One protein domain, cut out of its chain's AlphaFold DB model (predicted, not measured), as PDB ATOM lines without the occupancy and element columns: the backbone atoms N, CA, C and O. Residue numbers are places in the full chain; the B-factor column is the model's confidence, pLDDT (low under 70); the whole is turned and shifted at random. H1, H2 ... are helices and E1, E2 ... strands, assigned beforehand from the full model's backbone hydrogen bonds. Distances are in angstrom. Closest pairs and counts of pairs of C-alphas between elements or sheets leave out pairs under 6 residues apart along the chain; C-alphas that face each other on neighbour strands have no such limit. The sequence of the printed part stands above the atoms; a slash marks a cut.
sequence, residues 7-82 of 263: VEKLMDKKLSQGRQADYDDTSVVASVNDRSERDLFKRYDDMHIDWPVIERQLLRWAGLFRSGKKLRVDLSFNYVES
ATOM      1  N   VAL A   7      27.167  12.588 159.549       80.75
ATOM      2  CA  VAL A   7      27.306  12.329 158.120       80.75
ATOM      3  C   VAL A   7      28.641  11.652 157.848       80.75
ATOM      4  O   VAL A   7      28.616  10.546 157.326       80.75
ATOM      5  N   GLU A   8      29.759  12.194 158.330       80.56
ATOM      6  CA  GLU A   8      31.092  11.575 158.222       80.56
ATOM      7  C   GLU A   8      31.084  10.119 158.719       80.56
ATOM      8  O   GLU A   8      31.438   9.201 157.988       80.56
ATOM      9  N   LYS A   9      30.520   9.860 159.907       82.94
ATOM     10  CA  LYS A   9      30.420   8.496 160.457       82.94
ATOM     11  C   LYS A   9      29.563   7.547 159.605       82.94
ATOM     12  O   LYS A   9      29.820   6.341 159.565       82.94
ATOM     13  N   LEU A  10      28.493   8.049 158.985       78.38
ATOM     14  CA  LEU A  10      27.657   7.252 158.082       78.38
ATOM     15  C   LEU A  10      28.369   6.982 156.760       78.38
ATOM     16  O   LEU A  10      28.216   5.888 156.218       78.38
ATOM     17  N   MET A  11      29.150   7.948 156.283       72.50
ATOM     18  CA  MET A  11      29.972   7.813 155.091       72.50
ATOM     19  C   MET A  11      31.042   6.756 155.317       72.50
ATOM     20  O   MET A  11      31.031   5.767 154.595       72.50
ATOM     21  N   ASP A  12      31.846   6.855 156.376       72.62
ATOM     22  CA  ASP A  12      32.880   5.860 156.696       72.62
ATOM     23  C   ASP A  12      32.298   4.445 156.766       72.62
ATOM     24  O   ASP A  12      32.843   3.494 156.206       72.62
ATOM     25  N   LYS A  13      31.122   4.297 157.392       75.38
ATOM     26  CA  LYS A  13      30.427   3.009 157.493       75.38
ATOM     27  C   LYS A  13      29.948   2.477 156.138       75.38
ATOM     28  O   LYS A  13      29.980   1.269 155.929       75.38
ATOM     29  N   LYS A  14      29.455   3.344 155.251       69.31
ATOM     30  CA  LYS A  14      28.958   2.962 153.919       69.31
ATOM     31  C   LYS A  14      30.095   2.704 152.931       69.31
ATOM     32  O   LYS A  14      29.977   1.798 152.117       69.31
ATOM     33  N   LEU A  15      31.193   3.439 153.061       61.16
ATOM     34  CA  LEU A  15      32.391   3.344 152.228       61.16
ATOM     35  C   LEU A  15      33.233   2.116 152.571       61.16
ATOM     36  O   LEU A  15      33.727   1.429 151.683       61.16
ATOM     37  N   SER A  16      33.301   1.752 153.854       59.31
ATOM     38  CA  SER A  16      33.981   0.529 154.302       59.31
ATOM     39  C   SER A  16      33.317  -0.765 153.801       59.31
ATOM     40  O   SER A  16      33.893  -1.840 153.947       59.31
ATOM     41  N   GLN A  17      32.099  -0.699 153.246       59.78
ATOM     42  CA  GLN A  17      31.334  -1.874 152.809       59.78
ATOM     43  C   GLN A  17      31.562  -2.288 151.351       59.78
ATOM     44  O   GLN A  17      31.028  -3.320 150.944       59.78
ATOM     45  N   GLY A  18      32.388  -1.577 150.583       53.34
ATOM     46  CA  GLY A  18      32.858  -2.113 149.312       53.34
ATOM     47  C   GLY A  18      33.232  -1.063 148.282       53.34
ATOM     48  O   GLY A  18      32.356  -0.400 147.742       53.34
ATOM     49  N   ARG A  19      34.519  -1.115 147.919       56.22
ATOM     50  CA  ARG A  19      35.147  -0.620 146.684       56.22
ATOM     51  C   ARG A  19      35.593   0.841 146.701       56.22
ATOM     52  O   ARG A  19      34.932   1.713 147.251       56.22
ATOM     53  N   GLN A  20      36.763   1.061 146.095       54.16
ATOM     54  CA  GLN A  20      37.257   2.385 145.726       54.16
ATOM     55  C   GLN A  20      36.236   3.000 144.770       54.16
ATOM     56  O   GLN A  20      36.095   2.566 143.630       54.16
ATOM     57  N   ALA A  21      35.467   3.945 145.290       57.03
ATOM     58  CA  ALA A  21      34.489   4.705 144.543       57.03
ATOM     59  C   ALA A  21      35.028   6.128 144.419       57.03
ATOM     60  O   ALA A  21      35.324   6.754 145.439       57.03
ATOM     61  N   ASP A  22      35.167   6.611 143.189       59.84
ATOM     62  CA  ASP A  22      35.464   8.015 142.946       59.84
ATOM     63  C   ASP A  22      34.162   8.804 143.137       59.84
ATOM     64  O   ASP A  22      33.097   8.436 142.627       59.84
ATOM     65  N   TYR A  23      34.213   9.854 143.951       65.50
ATOM     66  CA  TYR A  23      33.050  10.695 144.230       65.50
ATOM     67  C   TYR A  23      32.750  11.573 143.015       65.50
ATOM     68  O   TYR A  23      33.668  12.112 142.412       65.50
ATOM     69  N   ASP A  24      31.472  11.683 142.648       68.06
ATOM     70  CA  ASP A  24      31.035  12.513 141.515       68.06
ATOM     71  C   ASP A  24      30.494  13.846 142.042       68.06
ATOM     72  O   ASP A  24      31.075  14.908 141.834       68.06
ATOM     73  N   ASP A  25      29.415  13.795 142.826       74.56
ATOM     74  CA  ASP A  25      28.871  14.985 143.470       74.56
ATOM     75  C   ASP A  25      28.040  14.668 144.716       74.56
ATOM     76  O   ASP A  25      27.424  13.606 144.861       74.56
ATOM     77  N   THR A  26      27.976  15.647 145.616       78.81
ATOM     78  CA  THR A  26      27.115  15.608 146.796       78.81
ATOM     79  C   THR A  26      26.004  16.638 146.673       78.81
ATOM     80  O   THR A  26      26.246  17.836 146.526       78.81
ATOM     81  N   SER A  27      24.756  16.194 146.807       82.25
ATOM     82  CA  SER A  27      23.594  17.080 146.843       82.25
ATOM     83  C   SER A  27      22.964  17.118 148.232       82.25
ATOM     84  O   SER A  27      22.739  16.094 148.881       82.25
ATOM     85  N   VAL A  28      22.685  18.334 148.696       84.38
ATOM     86  CA  VAL A  28      22.030  18.627 149.969       84.38
ATOM     87  C   VAL A  28      20.738  19.369 149.671       84.38
ATOM     88  O   VAL A  28      20.747  20.462 149.096       84.38
ATOM     89  N   VAL A  29      19.629  18.770 150.089       85.19
ATOM     90  CA  VAL A  29      18.297  19.360 149.997       85.19
ATOM     91  C   VAL A  29      17.773  19.547 151.408       85.19
ATOM     92  O   VAL A  29      17.642  18.581 152.155       85.19
ATOM     93  N   ALA A  30      17.477  20.781 151.800       86.62
ATOM     94  CA  ALA A  30      16.796  21.059 153.055       86.62
ATOM     95  C   ALA A  30      15.493  21.804 152.772       86.62
ATOM     96  O   ALA A  30      15.490  22.800 152.057       86.62
ATOM     97  N   SER A  31      14.398  21.324 153.344       87.06
ATOM     98  CA  SER A  31      13.053  21.872 153.157       87.06
ATOM     99  C   SER A  31      12.366  22.046 154.503       87.06
ATOM    100  O   SER A  31      12.539  21.216 155.406       87.06
ATOM    101  N   VAL A  32      11.533  23.071 154.628       88.94
ATOM    102  CA  VAL A  32      10.647  23.271 155.778       88.94
ATOM    103  C   VAL A  32       9.206  23.318 155.286       88.94
ATOM    104  O   VAL A  32       8.931  23.867 154.227       88.94
ATOM    105  N   ASN A  33       8.273  22.723 156.033       85.00
ATOM    106  CA  ASN A  33       6.850  22.720 155.675       85.00
ATOM    107  C   ASN A  33       6.190  24.089 155.952       85.00
ATOM    108  O   ASN A  33       5.288  24.207 156.787       85.00
ATOM    109  N   ASP A  34       6.697  25.129 155.294       79.88
ATOM    110  CA  ASP A  34       6.186  26.491 155.307       79.88
ATOM    111  C   ASP A  34       6.199  27.057 153.882       79.88
ATOM    112  O   ASP A  34       7.237  27.116 153.233       79.88
ATOM    113  N   ARG A  35       5.032  27.496 153.400       74.94
ATOM    114  CA  ARG A  35       4.842  28.045 152.047       74.94
ATOM    115  C   ARG A  35       5.576  29.368 151.798       74.94
ATOM    116  O   ARG A  35       5.661  29.798 150.653       74.94
ATOM    117  N   SER A  36       6.016  30.043 152.858       78.19
ATOM    118  CA  SER A  36       6.740  31.316 152.773       78.19
ATOM    119  C   SER A  36       8.253  31.144 152.626       78.19
ATOM    120  O   SER A  36       8.939  32.083 152.222       78.19
ATOM    121  N   GLU A  37       8.773  29.946 152.893       84.62
ATOM    122  CA  GLU A  37      10.197  29.642 152.829       84.62
ATOM    123  C   GLU A  37      10.541  28.864 151.561       84.62
ATOM    124  O   GLU A  37       9.771  28.039 151.074       84.62
ATOM    125  N   ARG A  38      11.728  29.127 151.012       81.81
ATOM    126  CA  ARG A  38      12.231  28.414 149.833       81.81
ATOM    127  C   ARG A  38      13.147  27.285 150.250       81.81
ATOM    128  O   ARG A  38      14.076  27.525 151.012       81.81
ATOM    129  N   ASP A  39      12.968  26.116 149.653       87.12
ATOM    130  CA  ASP A  39      13.879  24.996 149.856       87.12
ATOM    131  C   ASP A  39      15.331  25.374 149.529       87.12
ATOM    132  O   ASP A  39      15.639  26.064 148.551       87.12
ATOM    133  N   LEU A  40      16.241  24.894 150.369       85.12
ATOM    134  CA  LEU A  40      17.669  24.994 150.156       85.12
ATOM    135  C   LEU A  40      18.098  23.811 149.302       85.12
ATOM    136  O   LEU A  40      18.109  22.676 149.769       85.12
ATOM    137  N   PHE A  41      18.512  24.096 148.075       84.69
ATOM    138  CA  PHE A  41      19.174  23.130 147.213       84.69
ATOM    139  C   PHE A  41      20.628  23.551 147.004       84.69
ATOM    140  O   PHE A  41      20.900  24.652 146.511       84.69
ATOM    141  N   LYS A  42      21.568  22.686 147.388       83.19
ATOM    142  CA  LYS A  42      23.002  22.887 147.164       83.19
ATOM    143  C   LYS A  42      23.625  21.619 146.609       83.19
ATOM    144  O   LYS A  42      23.374  20.532 147.114       83.19
ATOM    145  N   ARG A  43      24.438  21.778 145.570       79.62
ATOM    146  CA  ARG A  43      25.334  20.739 145.065       79.62
ATOM    147  C   ARG A  43      26.758  21.173 145.355       79.62
ATOM    148  O   ARG A  43      27.065  22.357 145.214       79.62
ATOM    149  N   TYR A  44      27.555  20.221 145.798       75.81
ATOM    150  CA  TYR A  44      28.968  20.365 146.086       75.81
ATOM    151  C   TYR A  44      29.708  19.330 145.254       75.81
ATOM    152  O   TYR A  44      29.240  18.194 145.136       75.81
ATOM    153  N   ASP A  45      30.831  19.747 144.686       69.12
ATOM    154  CA  ASP A  45      31.731  18.843 143.986       69.12
ATOM    155  C   ASP A  45      32.403  17.933 145.025       69.12
ATOM    156  O   ASP A  45      32.715  18.362 146.148       69.12
ATOM    157  N   ASP A  46      32.557  16.657 144.678       65.25
ATOM    158  CA  ASP A  46      33.052  15.616 145.576       65.25
ATOM    159  C   ASP A  46      32.274  15.564 146.913       65.25
ATOM    160  O   ASP A  46      31.043  15.643 146.963       65.25
ATOM    161  N   MET A  47      32.990  15.403 148.029       65.25
ATOM    162  CA  MET A  47      32.448  15.321 149.389       65.25
ATOM    163  C   MET A  47      32.527  16.637 150.173       65.25
ATOM    164  O   MET A  47      32.191  16.669 151.362       65.25
ATOM    165  N   HIS A  48      32.987  17.729 149.560       70.44
ATOM    166  CA  HIS A  48      33.319  18.946 150.298       70.44
ATOM    167  C   HIS A  48      32.094  19.853 150.517       70.44
ATOM    168  O   HIS A  48      31.947  20.924 149.924       70.44
ATOM    169  N   ILE A  49      31.199  19.426 151.411       80.44
ATOM    170  CA  ILE A  49      30.013  20.195 151.808       80.44
ATOM    171  C   ILE A  49      30.429  21.458 152.583       80.44
ATOM    172  O   ILE A  49      31.050  21.373 153.644       80.44
ATOM    173  N   ASP A  50      29.992  22.633 152.119       82.69
ATOM    174  CA  ASP A  50      30.083  23.891 152.880       82.69
ATOM    175  C   ASP A  50      29.029  23.917 154.006       82.69
ATOM    176  O   ASP A  50      27.921  24.458 153.884       82.69
ATOM    177  N   TRP A  51      29.366  23.272 155.124       85.31
ATOM    178  CA  TRP A  51      28.516  23.187 156.312       85.31
ATOM    179  C   TRP A  51      28.058  24.552 156.854       85.31
ATOM    180  O   TRP A  51      26.870  24.669 157.162       85.31
ATOM    181  N   PRO A  52      28.905  25.599 156.929       87.00
ATOM    182  CA  PRO A  52      28.470  26.942 157.319       87.00
ATOM    183  C   PRO A  52      27.281  27.501 156.525       87.00
ATOM    184  O   PRO A  52      26.465  28.251 157.068       87.00
ATOM    185  N   VAL A  53      27.152  27.183 155.234       85.19
ATOM    186  CA  VAL A  53      25.996  27.611 154.425       85.19
ATOM    187  C   VAL A  53      24.729  26.871 154.847       85.19
ATOM    188  O   VAL A  53      23.685  27.501 155.037       85.19
ATOM    189  N   ILE A  54      24.827  25.555 155.040       85.56
ATOM    190  CA  ILE A  54      23.701  24.725 155.480       85.56
ATOM    191  C   ILE A  54      23.251  25.148 156.883       85.56
ATOM    192  O   ILE A  54      22.066  25.371 157.115       85.56
ATOM    193  N   GLU A  55      24.185  25.340 157.811       88.00
ATOM    194  CA  GLU A  55      23.875  25.698 159.195       88.00
ATOM    195  C   GLU A  55      23.217  27.065 159.326       88.00
ATOM    196  O   GLU A  55      22.228  27.194 160.046       88.00
ATOM    197  N   ARG A  56      23.700  28.077 158.594       87.94
ATOM    198  CA  ARG A  56      23.062  29.403 158.586       87.94
ATOM    199  C   ARG A  56      21.602  29.323 158.151       87.94
ATOM    200  O   ARG A  56      20.756  30.005 158.729       87.94
ATOM    201  N   GLN A  57      21.296  28.470 157.176       87.25
ATOM    202  CA  GLN A  57      19.923  28.262 156.734       87.25
ATOM    203  C   GLN A  57      19.093  27.499 157.779       87.25
ATOM    204  O   GLN A  57      17.974  27.905 158.086       87.25
ATOM    205  N   LEU A  58      19.640  26.441 158.381       88.62
ATOM    206  CA  LEU A  58      18.942  25.686 159.428       88.62
ATOM    207  C   LEU A  58      18.666  26.536 160.676       88.62
ATOM    208  O   LEU A  58      17.598  26.420 161.272       88.62
ATOM    209  N   LEU A  59      19.590  27.426 161.046       89.75
ATOM    210  CA  LEU A  59      19.401  28.381 162.139       89.75
ATOM    211  C   LEU A  59      18.296  29.391 161.826       89.75
ATOM    212  O   LEU A  59      17.481  29.684 162.701       89.75
ATOM    213  N   ARG A  60      18.209  29.868 160.578       87.31
ATOM    214  CA  ARG A  60      17.100  30.725 160.131       87.31
ATOM    215  C   ARG A  60      15.751  30.018 160.288       87.31
ATOM    216  O   ARG A  60      14.796  30.617 160.770       87.31
ATOM    217  N   TRP A  61      15.692  28.725 159.976       91.38
ATOM    218  CA  TRP A  61      14.481  27.913 160.133       91.38
ATOM    219  C   TRP A  61      14.250  27.361 161.542       91.38
ATOM    220  O   TRP A  61      13.196  26.781 161.803       91.38
ATOM    221  N   ALA A  62      15.167  27.569 162.490       87.81
ATOM    222  CA  ALA A  62      15.016  27.070 163.857       87.81
ATOM    223  C   ALA A  62      13.791  27.671 164.568       87.81
ATOM    224  O   ALA A  62      13.158  27.008 165.391       87.81
ATOM    225  N   GLY A  63      13.424  28.918 164.247       89.00
ATOM    226  CA  GLY A  63      12.176  29.532 164.717       89.00
ATOM    227  C   GLY A  63      10.937  28.782 164.221       89.00
ATOM    228  O   GLY A  63      10.053  28.456 165.010       89.00
ATOM    229  N   LEU A  64      10.925  28.416 162.937       86.94
ATOM    230  CA  LEU A  64       9.832  27.671 162.313       86.94
ATOM    231  C   LEU A  64       9.723  26.257 162.884       86.94
ATOM    232  O   LEU A  64       8.630  25.807 163.223       86.94
ATOM    233  N   PHE A  65      10.856  25.587 163.085       87.62
ATOM    234  CA  PHE A  65      10.881  24.276 163.726       87.62
ATOM    235  C   PHE A  65      10.305  24.320 165.150       87.62
ATOM    236  O   PHE A  65       9.451  23.506 165.496       87.62
ATOM    237  N   ARG A  66      10.686  25.326 165.953       90.19
ATOM    238  CA  ARG A  66      10.118  25.543 167.299       90.19
ATOM    239  C   ARG A  66       8.621  25.863 167.279       90.19
ATOM    240  O   ARG A  66       7.927  25.510 168.224       90.19
ATOM    241  N   SER A  67       8.117  26.467 166.203       88.56
ATOM    242  CA  SER A  67       6.681  26.705 165.994       88.56
ATOM    243  C   SER A  67       5.893  25.464 165.531       88.56
ATOM    244  O   SER A  67       4.712  25.566 165.211       88.56
ATOM    245  N   GLY A  68       6.531  24.286 165.477       88.25
ATOM    246  CA  GLY A  68       5.900  23.018 165.097       88.25
ATOM    247  C   GLY A  68       5.979  22.685 163.605       88.25
ATOM    248  O   GLY A  68       5.368  21.712 163.159       88.25
ATOM    249  N   LYS A  69       6.726  23.458 162.804       89.62
ATOM    250  CA  LYS A  69       6.942  23.140 161.385       89.62
ATOM    251  C   LYS A  69       7.939  21.997 161.234       89.62
ATOM    252  O   LYS A  69       8.947  21.920 161.933       89.62
ATOM    253  N   LYS A  70       7.682  21.111 160.270       89.19
ATOM    254  CA  LYS A  70       8.569  19.982 159.980       89.19
ATOM    255  C   LYS A  70       9.736  20.445 159.116       89.19
ATOM    256  O   LYS A  70       9.527  20.916 158.001       89.19
ATOM    257  N   LEU A  71      10.944  20.263 159.634       89.38
ATOM    258  CA  LEU A  71      12.194  20.439 158.909       89.38
ATOM    259  C   LEU A  71      12.663  19.075 158.385       89.38
ATOM    260  O   LEU A  71      12.657  18.091 159.127       89.38
ATOM    261  N   ARG A  72      13.086  19.017 157.124       87.12
ATOM    262  CA  ARG A  72      13.672  17.828 156.499       87.12
ATOM    263  C   ARG A  72      14.992  18.204 155.837       87.12
ATOM    264  O   ARG A  72      15.072  19.237 155.185       87.12
ATOM    265  N   VAL A  73      16.007  17.364 156.018       87.44
ATOM    266  CA  VAL A  73      17.305  17.484 155.346       87.44
ATOM    267  C   VAL A  73      17.617  16.135 154.715       87.44
ATOM    268  O   VAL A  73      17.762  15.145 155.431       87.44
ATOM    269  N   ASP A  74      17.687  16.098 153.391       83.31
ATOM    270  CA  ASP A  74      18.066  14.937 152.598       83.31
ATOM    271  C   ASP A  74      19.475  15.171 152.024       83.31
ATOM    272  O   ASP A  74      19.762  16.218 151.442       83.31
ATOM    273  N   LEU A  75      20.366  14.193 152.209       83.88
ATOM    274  CA  LEU A  75      21.719  14.194 151.651       83.88
ATOM    275  C   LEU A  75      21.843  13.017 150.691       83.88
ATOM    276  O   LEU A  75      21.543  11.884 151.071       83.88
ATOM    277  N   SER A  76      22.288  13.286 149.468       80.25
ATOM    278  CA  SER A  76      22.528  12.261 148.454       80.25
ATOM    279  C   SER A  76      23.957  12.371 147.941       80.25
ATOM    280  O   SER A  76      24.394  13.453 147.552       80.25
ATOM    281  N   PHE A  77      24.660  11.243 147.955       78.31
ATOM    282  CA  PHE A  77      26.040  11.112 147.500       78.31
ATOM    283  C   PHE A  77      26.034  10.284 146.223       78.31
ATOM    284  O   PHE A  77      25.622   9.121 146.255       78.31
ATOM    285  N   ASN A  78      26.469  10.880 145.120       77.81
ATOM    286  CA  ASN A  78      26.657  10.171 143.866       77.81
ATOM    287  C   ASN A  78      28.127   9.764 143.759       77.81
ATOM    288  O   ASN A  78      29.027  10.557 144.037       77.81
ATOM    289  N   TYR A  79      28.361   8.510 143.392       73.12
ATOM    290  CA  TYR A  79      29.699   7.971 143.199       73.12
ATOM    291  C   TYR A  79      29.755   7.183 141.897       73.12
ATOM    292  O   TYR A  79      28.766   6.572 141.481       73.12
ATOM    293  N   VAL A  80      30.930   7.183 141.280       69.19
ATOM    294  CA  VAL A  80      31.267   6.309 140.164       69.19
ATOM    295  C   VAL A  80      32.140   5.191 140.718       69.19
ATOM    296  O   VAL A  80      33.129   5.417 141.408       69.19
ATOM    297  N   GLU A  81      31.741   3.950 140.462       61.59
ATOM    298  CA  GLU A  81      32.536   2.793 140.849       61.59
ATOM    299  C   GLU A  81      33.760   2.696 139.931       61.59
ATOM    300  O   GLU A  81      33.633   2.419 138.735       61.59
ATOM    301  N   SER A  82      34.950   2.925 140.484       50.84
ATOM    302  CA  SER A  82      36.199   2.853 139.729       50.84
ATOM    303  C   SER A  82      36.593   1.393 139.581       50.84
ATOM    304  O   SER A  82      37.202   0.783 140.459       50.84
TER     305      SER A  82
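What this domain is: This is residues 7 to 82 of the 263 residues of an uncharacterized protein of Epicoccum nigrum (UniProt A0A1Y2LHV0). A long, narrow antiparallel sheet, E2 - E1 - E3, has helix H2 over one face; helix H1 is off the sheet. The printed part has 76 residues, with H1 E1 E2 H2 E3 in chain order, mixed class. It is loose, a rod of 45 by 20 by 19 A with a radius of gyration of the C-alphas of 14.7 A.

Where its parts are: E1 is residues 21 to 32, 32.2 A. E2 is residues 40 to 45. E3, residues 71 to 81, 32.4 A, ends at C-alpha (32.536, 2.793, 140.849). H2 is residues 51 to 66, 21.6 A. H1, residues 7 to 15, begins at C-alpha (27.306, 12.329, 158.120).

How they stand to each other: Within hydrogen-bond range are N 27 and O 76 of antiparallel E1 and E3, 2.9 A, and N 28 and O 42 of the hairpin E1 and E2, 2.8 A. H2 is on the sheet, height 9.2 A. O i to N i+4 pairs are within range throughout H1, 10 of 12 in H2.

The domain as a whole: The printed part has no cut; pLDDT is under 70 at residues 14 to 24, among others.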